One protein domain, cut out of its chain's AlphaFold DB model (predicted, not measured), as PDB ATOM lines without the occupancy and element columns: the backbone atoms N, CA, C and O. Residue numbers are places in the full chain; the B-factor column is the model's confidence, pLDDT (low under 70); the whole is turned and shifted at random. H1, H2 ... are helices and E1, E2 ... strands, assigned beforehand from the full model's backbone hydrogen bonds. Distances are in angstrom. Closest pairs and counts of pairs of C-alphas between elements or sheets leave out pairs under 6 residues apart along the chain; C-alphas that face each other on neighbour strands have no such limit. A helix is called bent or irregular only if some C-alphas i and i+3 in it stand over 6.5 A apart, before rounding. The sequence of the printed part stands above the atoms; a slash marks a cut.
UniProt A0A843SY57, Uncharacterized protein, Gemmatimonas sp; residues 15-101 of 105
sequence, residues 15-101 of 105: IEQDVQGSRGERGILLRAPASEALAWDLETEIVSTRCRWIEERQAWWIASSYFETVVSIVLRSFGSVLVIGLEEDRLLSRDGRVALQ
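This is residues 15 to 101 of the 105 residues of an uncharacterized protein of Gemmatimonas sp (UniProt A0A843SY57). A strongly twisted sheet of seven strands has its two helices over one face: H2 packs mainly on E2, E1 and E5, and H1 sits beside H2 toward E3. The 87 printed residues, mixed helix and strand, run E1 E2 H1 E3 E4 H2 E5 E6 E7; the mixed sheet has the order E3 E4 E2 E1 E5 E6 E7. The whole is compact, radius of gyration of the C-alphas 12.3 A, spanning 33 by 30 by 22 A.

E1, residues 15 to 20, begins at C-alpha 15 (-46.367, 29.594, 26.259). E2 is residues 26 to 31, 16.7 A long, and H1 residues 36 to 45, 14.2 A. E3 is residues 51 to 54 and E4 residues 59 to 63. H2, residues 64 to 77, 20.4 A, is irregular: C-alphas 65 and 68 are 7.9 A apart. E5 is residues 80 to 84, E6 residues 89 to 93, and E7, residues 98 to 101, ends at C-alpha 101 (-52.843, 33.690, 14.644).

E1 and E2 form an antiparallel hairpin, N 16 to O 29 being 2.9 A. E2 is antiparallel to E4, N 28 to O 62 2.8 A, and E4 to E3, N 52 to O 61 2.9 A. E1 is parallel to E5, N 15 to O 82 2.8 A. E5 E6 E7 form a meander, each strand the antiparallel neighbour of the one before, with N 81 to O 92 2.8 A and N 91 to O 99 2.9 A. Two split strand-helix-strand units, in each of which a helix joins two strands of the sheet that are not neighbours, have right-handed crossovers: E2, H1, E3, with E4 between the strands in the sheet, and E4, H2, E5, with E2 and E1 between them. H1 and H2 touch, C-alphas of Asp 41 and Ile 73 closest at 6.8 A, at a steep tilt of 39 degrees, opposite ways; with the sheet they make two layers. Every O i to N i+4 pair is within hydrogen-bond range in H1, 7 of 10 in H2.

The farthest C-alphas, Arg 23 and Asp 95, are 36.0 A apart. The printed part has no cut, and its links are tight. Residues 100 to 101 are under pLDDT 70.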
ATOM      1  N   ILE A  15     -46.404  30.990  25.823       95.75
ATOM      2  CA  ILE A  15     -46.367  29.594  26.259       95.75
ATOM      3  C   ILE A  15     -45.985  28.739  25.055       95.75
ATOM      4  O   ILE A  15     -46.806  28.523  24.169       95.75
ATOM      5  N   GLU A  16     -44.757  28.237  25.022       95.69
ATOM      6  CA  GLU A  16     -44.319  27.254  24.028       95.69
ATOM      7  C   GLU A  16     -44.727  25.854  24.491       95.69
ATOM      8  O   GLU A  16     -44.366  25.432  25.593       95.69
ATOM      9  N   GLN A  17     -45.492  25.136  23.670       93.00
ATOM     10  CA  GLN A  17     -45.919  23.771  23.975       93.00
ATOM     11  C   GLN A  17     -44.881  22.734  23.523       93.00
ATOM     12  O   GLN A  17     -44.027  22.998  22.684       93.00
ATOM     13  N   ASP A  18     -44.988  21.526  24.078       90.81
ATOM     14  CA  ASP A  18     -44.171  20.364  23.710       90.81
ATOM     15  C   ASP A  18     -42.658  20.500  23.961       90.81
ATOM     16  O   ASP A  18     -41.819  19.964  23.236       90.81
ATOM     17  N   VAL A  19     -42.289  21.198  25.035       92.25
ATOM     18  CA  VAL A  19     -40.887  21.356  25.422       92.25
ATOM     19  C   VAL A  19     -40.472  20.249  26.385       92.25
ATOM     20  O   VAL A  19     -41.057  20.095  27.460       92.25
ATOM     21  N   GLN A  20     -39.418  19.507  26.047       90.88
ATOM     22  CA  GLN A  20     -38.900  18.452  26.920       90.88
ATOM     23  C   GLN A  20     -38.270  19.004  28.207       90.88
ATOM     24  O   GLN A  20     -37.460  19.933  28.187       90.88
ATOM     25  N   GLY A  21     -38.643  18.395  29.331       84.31
ATOM     26  CA  GLY A  21     -37.999  18.571  30.627       84.31
ATOM     27  C   GLY A  21     -36.698  17.777  30.746       84.31
ATOM     28  O   GLY A  21     -36.311  17.014  29.862       84.31
ATOM     29  N   SER A  22     -35.998  17.936  31.871       79.06
ATOM     30  CA  SER A  22     -34.693  17.281  32.089       79.06
ATOM     31  C   SER A  22     -34.764  15.762  32.240       79.06
ATOM     32  O   SER A  22     -33.725  15.111  32.225       79.06
ATOM     33  N   ARG A  23     -35.953  15.192  32.446       82.62
ATOM     34  CA  ARG A  23     -36.170  13.747  32.575       82.62
ATOM     35  C   ARG A  23     -36.906  13.177  31.354       82.62
ATOM     36  O   ARG A  23     -37.403  12.058  31.422       82.62
ATOM     37  N   GLY A  24     -36.968  13.931  30.250       84.75
ATOM     38  CA  GLY A  24     -37.646  13.539  29.009       84.75
ATOM     39  C   GLY A  24     -39.170  13.686  29.048       84.75
ATOM     40  O   GLY A  24     -39.862  13.250  28.131       84.75
ATOM     41  N   GLU A  25     -39.719  14.289  30.098       90.31
ATOM     42  CA  GLU A  25     -41.145  14.533  30.239       90.31
ATOM     43  C   GLU A  25     -41.613  15.711  29.368       90.31
ATOM     44  O   GLU A  25     -40.885  16.685  29.172       90.31
ATOM     45  N   ARG A  26     -42.847  15.649  28.853       93.25
ATOM     46  CA  ARG A  26     -43.420  16.738  28.047       93.25
ATOM     47  C   ARG A  26     -43.865  17.889  28.943       93.25
ATOM     48  O   ARG A  26     -44.652  17.697  29.877       93.25
ATOM     49  N   GLY A  27     -43.410  19.088  28.621       94.56
ATOM     50  CA  GLY A  27     -43.727  20.316  29.329       94.56
ATOM     51  C   GLY A  27     -44.097  21.459  28.400       94.56
ATOM     52  O   GLY A  27     -44.288  21.291  27.194       94.56
ATOM     53  N   ILE A  28     -44.196  22.629  29.007       96.12
ATOM     54  CA  ILE A  28     -44.351  23.918  28.356       96.12
ATOM     55  C   ILE A  28     -43.257  24.861  28.855       96.12
ATOM     56  O   ILE A  28     -42.767  24.703  29.977       96.12
ATOM     57  N   LEU A  29     -42.889  25.844  28.038       96.00
ATOM     58  CA  LEU A  29     -42.083  26.982  28.475       96.00
ATOM     59  C   LEU A  29     -42.934  28.237  28.522       96.00
ATOM     60  O   LEU A  29     -43.402  28.707  27.491       96.00
ATOM     61  N   LEU A  30     -43.079  28.799  29.716       95.69
ATOM     62  CA  LEU A  30     -43.672  30.109  29.923       95.69
ATOM     63  C   LEU A  30     -42.570  31.172  29.932       95.69
ATOM     64  O   LEU A  30     -41.706  31.174  30.812       95.69
ATOM     65  N   ARG A  31     -42.634  32.110  28.986       94.88
ATOM     66  CA  ARG A  31     -41.845  33.345  29.001       94.88
ATOM     67  C   ARG A  31     -42.765  34.495  29.362       94.88
ATOM     68  O   ARG A  31     -43.750  34.751  28.674       94.88
ATOM     69  N   ALA A  32     -42.444  35.189  30.437       89.19
ATOM     70  CA  ALA A  32     -43.206  36.329  30.918       89.19
ATOM     71  C   ALA A  32     -42.253  37.326  31.588       89.19
ATOM     72  O   ALA A  32     -41.156  36.923  31.996       89.19
ATOM     73  N   PRO A  33     -42.648  38.605  31.733       81.75
ATOM     74  CA  PRO A  33     -41.908  39.552  32.555       81.75
ATOM     75  C   PRO A  33     -41.628  38.965  33.937       81.75
ATOM     76  O   PRO A  33     -42.522  38.385  34.559       81.75
ATOM     77  N   ALA A  34     -40.394  39.128  34.419       72.50
ATOM     78  CA  ALA A  34     -40.030  38.720  35.769       72.50
ATOM     79  C   ALA A  34     -40.914  39.481  36.771       72.50
ATOM     80  O   ALA A  34     -40.834  40.704  36.883       72.50
ATOM     81  N   SER A  35     -41.791  38.749  37.452       80.19
ATOM     82  CA  SER A  35     -42.755  39.279  38.412       80.19
ATOM     83  C   SER A  35     -42.808  38.347  39.613       80.19
ATOM     84  O   SER A  35     -43.055  37.151  39.453       80.19
ATOM     85  N   GLU A  36     -42.600  38.899  40.809       83.31
ATOM     86  CA  GLU A  36     -42.706  38.145  42.063       83.31
ATOM     87  C   GLU A  36     -44.106  37.550  42.241       83.31
ATOM     88  O   GLU A  36     -44.231  36.410  42.672       83.31
ATOM     89  N   ALA A  37     -45.154  38.275  41.833       86.31
ATOM     90  CA  ALA A  37     -46.530  37.788  41.910       86.31
ATOM     91  C   ALA A  37     -46.755  36.561  41.012       86.31
ATOM     92  O   ALA A  37     -47.343  35.576  41.447       86.31
ATOM     93  N   LEU A  38     -46.234  36.589  39.779       88.19
ATOM     94  CA  LEU A  38     -46.334  35.448  38.869       88.19
ATOM     95  C   LEU A  38     -45.556  34.238  39.402       88.19
ATOM     96  O   LEU A  38     -46.064  33.124  39.349       88.19
ATOM     97  N   ALA A  39     -44.336  34.453  39.901       88.50
ATOM     98  CA  ALA A  39     -43.532  33.383  40.486       88.50
ATOM     99  C   ALA A  39     -44.251  32.746  41.687       88.50
ATOM    100  O   ALA A  39     -44.383  31.527  41.744       88.50
ATOM    101  N   TRP A  40     -44.800  33.573  42.581       89.50
ATOM    102  CA  TRP A  40     -45.557  33.121  43.744       89.50
ATOM    103  C   TRP A  40     -46.790  32.290  43.365       89.50
ATOM    104  O   TRP A  40     -46.997  31.208  43.919       89.50
ATOM    105  N   ASP A  41     -47.595  32.762  42.409       91.06
ATOM    106  CA  ASP A  41     -48.785  32.039  41.946       91.06
ATOM    107  C   ASP A  41     -48.409  30.686  41.323       91.06
ATOM    108  O   ASP A  41     -49.046  29.672  41.608       91.06
ATOM    109  N   LEU A  42     -47.346  30.647  40.509       91.06
ATOM    110  CA  LEU A  42     -46.851  29.408  39.907       91.06
ATOM    111  C   LEU A  42     -46.372  28.411  40.966       91.06
ATOM    112  O   LEU A  42     -46.697  27.232  40.872       91.06
ATOM    113  N   GLU A  43     -45.614  28.860  41.963       89.31
ATOM    114  CA  GLU A  43     -45.094  28.000  43.034       89.31
ATOM    115  C   GLU A  43     -46.192  27.504  43.985       89.31
ATOM    116  O   GLU A  43     -46.092  26.402  44.528       89.31
ATOM    117  N   THR A  44     -47.250  28.297  44.173       90.38
ATOM    118  CA  THR A  44     -48.380  27.956  45.047       90.38
ATOM    119  C   THR A  44     -49.340  26.970  44.380       90.38
ATOM    120  O   THR A  44     -49.803  26.025  45.018       90.38
ATOM    121  N   GLU A  45     -49.648  27.174  43.099       90.94
ATOM    122  CA  GLU A  45     -50.667  26.404  42.370       90.94
ATOM    123  C   GLU A  45     -50.076  25.172  41.656       90.94
ATOM    124  O   GLU A  45     -50.805  24.255  41.268       90.94
ATOM    125  N   ILE A  46     -48.751  25.127  41.464       91.00
ATOM    126  CA  ILE A  46     -48.057  24.041  40.768       91.00
ATOM    127  C   ILE A  46     -46.981  23.462  41.675       91.00
ATOM    128  O   ILE A  46     -46.096  24.157  42.161       91.00
ATOM    129  N   VAL A  47     -47.013  22.139  41.847       86.06
ATOM    130  CA  VAL A  47     -46.005  21.419  42.635       86.06
ATOM    131  C   VAL A  47     -44.601  21.791  42.148       86.06
ATOM    132  O   VAL A  47     -44.303  21.641  40.966       86.06
ATOM    133  N   SER A  48     -43.707  22.179  43.062       78.44
ATOM    134  CA  SER A  48     -42.342  22.642  42.751       78.44
ATOM    135  C   SER A  48     -41.481  21.655  41.945       78.44
ATOM    136  O   SER A  48     -40.541  22.041  41.268       78.44
ATOM    137  N   THR A  49     -41.801  20.358  41.949       81.94
ATOM    138  CA  THR A  49     -41.129  19.359  41.088       81.94
ATOM    139  C   THR A  49     -41.628  19.358  39.638       81.94
ATOM    140  O   THR A  49     -41.051  18.689  38.780       81.94
ATOM    141  N   ARG A  50     -42.715  20.078  39.361       89.69
ATOM    142  CA  ARG A  50     -43.399  20.208  38.067       89.69
ATOM    143  C   ARG A  50     -43.334  21.632  37.510       89.69
ATOM    144  O   ARG A  50     -43.914  21.862  36.455       89.69
ATOM    145  N   CYS A  51     -42.638  22.539  38.189       90.06
ATOM    146  CA  CYS A  51     -42.431  23.930  37.807       90.06
ATOM    147  C   CYS A  51     -41.009  24.338  38.203       90.06
ATOM    148  O   CYS A  51     -40.610  24.134  39.344       90.06
ATOM    149  N   ARG A  52     -40.219  24.878  37.275       91.00
ATOM    150  CA  ARG A  52     -38.868  25.370  37.577       91.00
ATOM    151  C   ARG A  52     -38.467  26.510  36.659       91.00
ATOM    152  O   ARG A  52     -38.814  26.505  35.479       91.00
ATOM    153  N   TRP A  53     -37.665  27.425  37.174       91.00
ATOM    154  CA  TRP A  53     -37.014  28.443  36.363       91.00
ATOM    155  C   TRP A  53     -35.830  27.847  35.588       91.00
ATOM    156  O   TRP A  53     -35.064  27.048  36.128       91.00
ATOM    157  N   ILE A  54     -35.693  28.215  34.314       90.12
ATOM    158  CA  ILE A  54     -34.544  27.899  33.459       90.12
ATOM    159  C   ILE A  54     -33.840  29.215  33.133       90.12
ATOM    160  O   ILE A  54     -34.311  29.984  32.289       90.12
ATOM    161  N   GLU A  55     -32.709  29.466  33.792       87.88
ATOM    162  CA  GLU A  55     -31.964  30.725  33.687       87.88
ATOM    163  C   GLU A  55     -31.478  31.002  32.261       87.88
ATOM    164  O   GLU A  55     -31.632  32.116  31.767       87.88
ATOM    165  N   GLU A  56     -30.974  29.995  31.546       88.19
ATOM    166  CA  GLU A  56     -30.431  30.166  30.190       88.19
ATOM    167  C   GLU A  56     -31.511  30.560  29.180       88.19
ATOM    168  O   GLU A  56     -31.229  31.174  28.152       88.19
ATOM    169  N   ARG A  57     -32.766  30.197  29.468       86.75
ATOM    170  CA  ARG A  57     -33.924  30.524  28.633       86.75
ATOM    171  C   ARG A  57     -34.718  31.709  29.161       86.75
ATOM    172  O   ARG A  57     -35.575  32.184  28.422       86.75
ATOM    173  N   GLN A  58     -34.449  32.169  30.384       89.69
ATOM    174  CA  GLN A  58     -35.255  33.170  31.088       89.69
ATOM    175  C   GLN A  58     -36.751  32.804  31.051       89.69
ATOM    176  O   GLN A  58     -37.597  33.592  30.624       89.69
ATOM    177  N   ALA A  59     -37.060  31.552  31.400       92.31
ATOM    178  CA  ALA A  59     -38.393  30.978  31.249       92.31
ATOM    179  C   ALA A  59     -38.705  29.959  32.345       92.31
ATOM    180  O   ALA A  59     -37.811  29.272  32.839       92.31
ATOM    181  N   TRP A  60     -39.985  29.794  32.661       93.94
ATOM    182  CA  TRP A  60     -40.460  28.711  33.515       93.94
ATOM    183  C   TRP A  60     -40.745  27.476  32.675       93.94
ATOM    184  O   TRP A  60     -41.571  27.515  31.765       93.94
ATOM    185  N   TRP A  61     -40.087  26.365  32.991       95.00
ATOM    186  CA  TRP A  61     -40.494  25.059  32.496       95.00
ATOM    187  C   TRP A  61     -41.526  24.454  33.433       95.00
ATOM    188  O   TRP A  61     -41.312  24.391  34.645       95.00
ATOM    189  N   ILE A  62     -42.639  24.008  32.861       95.56
ATOM    190  CA  ILE A  62     -43.785  23.505  33.613       95.56
ATOM    191  C   ILE A  62     -44.293  22.224  32.952       95.56
ATOM    192  O   ILE A  62     -44.349  22.132  31.728       95.56
ATOM    193  N   ALA A  63     -44.669  21.214  33.735       95.06
ATOM    194  CA  ALA A  63     -45.218  19.978  33.183       95.06
ATOM    195  C   ALA A  63     -46.519  20.240  32.402       95.06
ATOM    196  O   ALA A  63     -47.399  20.972  32.853       95.06
ATOM    197  N   SER A  64     -46.668  19.590  31.244       94.50
ATOM    198  CA  SER A  64     -47.771  19.845  30.298       94.50
ATOM    199  C   SER A  64     -49.169  19.613  30.882       94.50
ATOM    200  O   SER A  64     -50.123  20.254  30.449       94.50
ATOM    201  N   SER A  65     -49.296  18.770  31.912       94.19
ATOM    202  CA  SER A  65     -50.552  18.536  32.638       94.19
ATOM    203  C   SER A  65     -51.111  19.776  33.348       94.19
ATOM    204  O   SER A  65     -52.271  19.762  33.737       94.19
ATOM    205  N   TYR A  66     -50.309  20.830  33.528       94.69
ATOM    206  CA  TYR A  66     -50.708  22.086  34.176       94.69
ATOM    207  C   TYR A  66     -51.000  23.217  33.180       94.69
ATOM    208  O   TYR A  66     -51.112  24.368  33.587       94.69
ATOM    209  N   PHE A  67     -51.116  22.924  31.880       94.31
ATOM    210  CA  PHE A  67     -51.321  23.948  30.851       94.31
ATOM    211  C   PHE A  67     -52.495  24.894  31.158       94.31
ATOM    212  O   PHE A  67     -52.308  26.109  31.181       94.31
ATOM    213  N   GLU A  68     -53.674  24.345  31.463       93.81
ATOM    214  CA  GLU A  68     -54.878  25.110  31.834       93.81
ATOM    215  C   GLU A  68     -54.626  26.018  33.050       93.81
ATOM    216  O   GLU A  68     -54.958  27.205  33.040       93.81
ATOM    217  N   THR A  69     -53.970  25.481  34.085       94.69
ATOM    218  CA  THR A  69     -53.605  26.221  35.300       94.69
ATOM    219  C   THR A  69     -52.679  27.390  34.978       94.69
ATOM    220  O   THR A  69     -52.917  28.504  35.436       94.69
ATOM    221  N   VAL A  70     -51.658  27.169  34.148       94.69
ATOM    222  CA  VAL A  70     -50.709  28.214  33.745       94.69
ATOM    223  C   VAL A  70     -51.397  29.306  32.939       94.69
ATOM    224  O   VAL A  70     -51.194  30.482  33.230       94.69
ATOM    225  N   VAL A  71     -52.235  28.945  31.965       94.06
ATOM    226  CA  VAL A  71     -53.019  29.923  31.197       94.06
ATOM    227  C   VAL A  71     -53.884  30.763  32.138       94.06
ATOM    228  O   VAL A  71     -53.874  31.987  32.034       94.06
ATOM    229  N   SER A  72     -54.567  30.133  33.096       93.06
ATOM    230  CA  SER A  72     -55.380  30.831  34.097       93.06
ATOM    231  C   SER A  72     -54.553  31.809  34.939       93.06
ATOM    232  O   SER A  72     -54.912  32.982  35.030       93.06
ATOM    233  N   ILE A  73     -53.414  31.374  35.491       92.81
ATOM    234  CA  ILE A  73     -52.504  32.222  36.283       92.81
ATOM    235  C   ILE A  73     -52.005  33.411  35.461       92.81
ATOM    236  O   ILE A  73     -52.102  34.561  35.893       92.81
ATOM    237  N   VAL A  74     -51.516  33.161  34.245       92.81
ATOM    238  CA  VAL A  74     -51.006  34.216  33.366       92.81
ATOM    239  C   VAL A  74     -52.120  35.207  33.040       92.81
ATOM    240  O   VAL A  74     -51.926  36.412  33.173       92.81
ATOM    241  N   LEU A  75     -53.319  34.739  32.699       91.25
ATOM    242  CA  LEU A  75     -54.440  35.621  32.392       91.25
ATOM    243  C   LEU A  75     -54.975  36.390  33.608       91.25
ATOM    244  O   LEU A  75     -55.644  37.394  33.395       91.25
ATOM    245  N   ARG A  76     -54.670  36.026  34.863       87.94
ATOM    246  CA  ARG A  76     -54.979  36.873  36.042       87.94
ATOM    247  C   ARG A  76     -54.123  38.141  36.079       87.94
ATOM    248  O   ARG A  76     -54.617  39.208  36.448       87.94
ATOM    249  N   SER A  77     -52.877  38.049  35.619       84.62
ATOM    250  CA  SER A  77     -51.889  39.141  35.663       84.62
ATOM    251  C   SER A  77     -51.746  39.888  34.336       84.62
ATOM    252  O   SER A  77     -51.519  41.094  34.323       84.62
ATOM    253  N   PHE A  78     -51.980  39.206  33.217       87.88
ATOM    254  CA  PHE A  78     -51.844  39.738  31.863       87.88
ATOM    255  C   PHE A  78     -53.192  39.745  31.136       87.88
ATOM    256  O   PHE A  78     -54.076  38.940  31.432       87.88
ATOM    257  N   GLY A  79     -53.386  40.685  30.207       87.88
ATOM    258  CA  GLY A  79     -54.621  40.768  29.416       87.88
ATOM    259  C   GLY A  79     -54.759  39.638  28.391       87.88
ATOM    260  O   GLY A  79     -55.875  39.286  28.012       87.88
ATOM    261  N   SER A  80     -53.636  39.052  27.975       91.00
ATOM    262  CA  SER A  80     -53.568  37.974  26.991       91.00
ATOM    263  C   SER A  80     -52.286  37.153  27.141       91.00
ATOM    264  O   SER A  80     -51.326  37.613  27.758       91.00
ATOM    265  N   VAL A  81     -52.252  35.972  26.528       92.94
ATOM    266  CA  VAL A  81     -51.081  35.094  26.406       92.94
ATOM    267  C   VAL A  81     -51.039  34.477  25.010       92.94
ATOM    268  O   VAL A  81     -52.064  34.035  24.490       92.94
ATOM    269  N   LEU A  82     -49.859  34.454  24.395       94.06
ATOM    270  CA  LEU A  82     -49.634  33.798  23.110       94.06
ATOM    271  C   LEU A  82     -49.187  32.354  23.348       94.06
ATOM    272  O   LEU A  82     -48.117  32.105  23.893       94.06
ATOM    273  N   VAL A  83     -49.996  31.392  22.929       93.88
ATOM    274  CA  VAL A  83     -49.672  29.967  22.976       93.88
ATOM    275  C   VAL A  83     -49.076  29.563  21.635       93.88
ATOM    276  O   VAL A  83     -49.763  29.618  20.620       93.88
ATOM    277  N   ILE A  84     -47.814  29.146  21.647       93.19
ATOM    278  CA  ILE A  84     -47.076  28.676  20.476       93.19
ATOM    279  C   ILE A  84     -47.230  27.155  20.412       93.19
ATOM    280  O   ILE A  84     -46.720  26.429  21.276       93.19
ATOM    281  N   GLY A  85     -47.996  26.686  19.430       84.94
ATOM    282  CA  GLY A  85     -48.345  25.279  19.248       84.94
ATOM    283  C   GLY A  85     -47.514  24.583  18.167       84.94
ATOM    284  O   GLY A  85     -46.714  25.189  17.459       84.94
ATOM    285  N   LEU A  86     -47.715  23.269  18.018       79.25
ATOM    286  CA  LEU A  86     -47.080  22.495  16.941       79.25
ATOM    287  C   LEU A  86     -47.694  22.810  15.566       79.25
ATOM    288  O   LEU A  86     -46.970  22.895  14.567       79.25
ATOM    289  N   GLU A  87     -49.019  22.963  15.539       83.38
ATOM    290  CA  GLU A  87     -49.827  23.156  14.330       83.38
ATOM    291  C   GLU A  87     -50.188  24.632  14.108       83.38
ATOM    292  O   GLU A  87     -50.055  25.128  12.990       83.38
ATOM    293  N   GLU A  88     -50.579  25.343  15.170       85.38
ATOM    294  CA  GLU A  88     -51.008  26.744  15.114       85.38
ATOM    295  C   GLU A  88     -50.647  27.526  16.383       85.38
ATOM    296  O   GLU A  88     -50.565  26.957  17.479       85.38
ATOM    297  N   ASP A  89     -50.500  28.843  16.226       90.50
ATOM    298  CA  ASP A  89     -50.321  29.778  17.331       90.50
ATOM    299  C   ASP A  89     -51.671  30.404  17.708       90.50
ATOM    300  O   ASP A  89     -52.520  30.713  16.866       90.50
ATOM    301  N   ARG A  90     -51.905  30.574  19.009       90.81
ATOM    302  CA  ARG A  90     -53.202  31.006  19.543       90.81
ATOM    303  C   ARG A  90     -53.010  32.118  20.553       90.81
ATOM    304  O   ARG A  90     -52.337  31.928  21.562       90.81
ATOM    305  N   LEU A  91     -53.642  33.261  20.324       91.81
ATOM    306  CA  LEU A  91     -53.712  34.331  21.311       91.81
ATOM    307  C   LEU A  91     -54.957  34.120  22.176       91.81
ATOM    308  O   LEU A  91     -56.091  34.263  21.709       91.81
ATOM    309  N   LEU A  92     -54.738  33.776  23.441       91.56
ATOM    310  CA  LEU A  92     -55.795  33.644  24.437       91.56
ATOM    311  C   LEU A  92     -55.903  34.953  25.212       91.56
ATOM    312  O   LEU A  92     -54.897  35.463  25.702       91.56
ATOM    313  N   SER A  93     -57.110  35.497  25.331       89.62
ATOM    314  CA  SER A  93     -57.369  36.754  26.037       89.62
ATOM    315  C   SER A  93     -58.175  36.517  27.313       89.62
ATOM    316  O   SER A  93     -58.998  35.603  27.387       89.62
ATOM    317  N   ARG A  94     -57.959  37.361  28.329       85.56
ATOM    318  CA  ARG A  94     -58.639  37.287  29.635       85.56
ATOM    319  C   ARG A  94     -60.161  37.391  29.516       85.56
ATOM    320  O   ARG A  94     -60.879  36.801  30.314       85.56
ATOM    321  N   ASP A  95     -60.651  38.134  28.528       84.00
ATOM    322  CA  ASP A  95     -62.078  38.311  28.239       84.00
ATOM    323  C   ASP A  95     -62.724  37.085  27.560       84.00
ATOM    324  O   ASP A  95     -63.876  37.146  27.134       84.00
ATOM    325  N   GLY A  96     -61.993  35.968  27.456       70.88
ATOM    326  CA  GLY A  96     -62.457  34.732  26.835       70.88
ATOM    327  C   GLY A  96     -62.405  34.759  25.310       70.88
ATOM    328  O   GLY A  96     -62.851  33.808  24.669       70.88
ATOM    329  N   ARG A  97     -61.858  35.821  24.701       73.00
ATOM    330  CA  ARG A  97     -61.642  35.858  23.255       73.00
ATOM    331  C   ARG A  97     -60.423  35.024  22.886       73.00
ATOM    332  O   ARG A  97     -59.331  35.202  23.427       73.00
ATOM    333  N   VAL A  98     -60.620  34.137  21.921       70.62
ATOM    334  CA  VAL A  98     -59.554  33.368  21.282       70.62
ATOM    335  C   VAL A  98     -59.371  33.920  19.878       70.62
ATOM    336  O   VAL A  98     -60.313  33.918  19.087       70.62
ATOM    337  N   ALA A  99     -58.169  34.402  19.574       71.56
ATOM    338  CA  ALA A  99     -57.777  34.758  18.218       71.56
ATOM    339  C   ALA A  99     -56.749  33.736  17.725       71.56
ATOM    340  O   ALA A  99     -55.693  33.561  18.335       71.56
ATOM    341  N   LEU A 100     -57.069  33.047  16.628       68.44
ATOM    342  CA  LEU A 100     -56.103  32.214  15.919       68.44
ATOM    343  C   LEU A 100     -55.155  33.134  15.161       68.44
ATOM    344  O   LEU A 100     -55.602  34.008  14.412       68.44
ATOM    345  N   GLN A 101     -53.858  32.947  15.364       59.91
ATOM    346  CA  GLN A 101     -52.843  33.690  14.644       59.91
ATOM    347  C   GLN A 101     -52.076  32.685  13.794       59.91
ATOM    348  O   GLN A 101     -51.470  31.749  14.308       59.91
TER     349      GLN A 101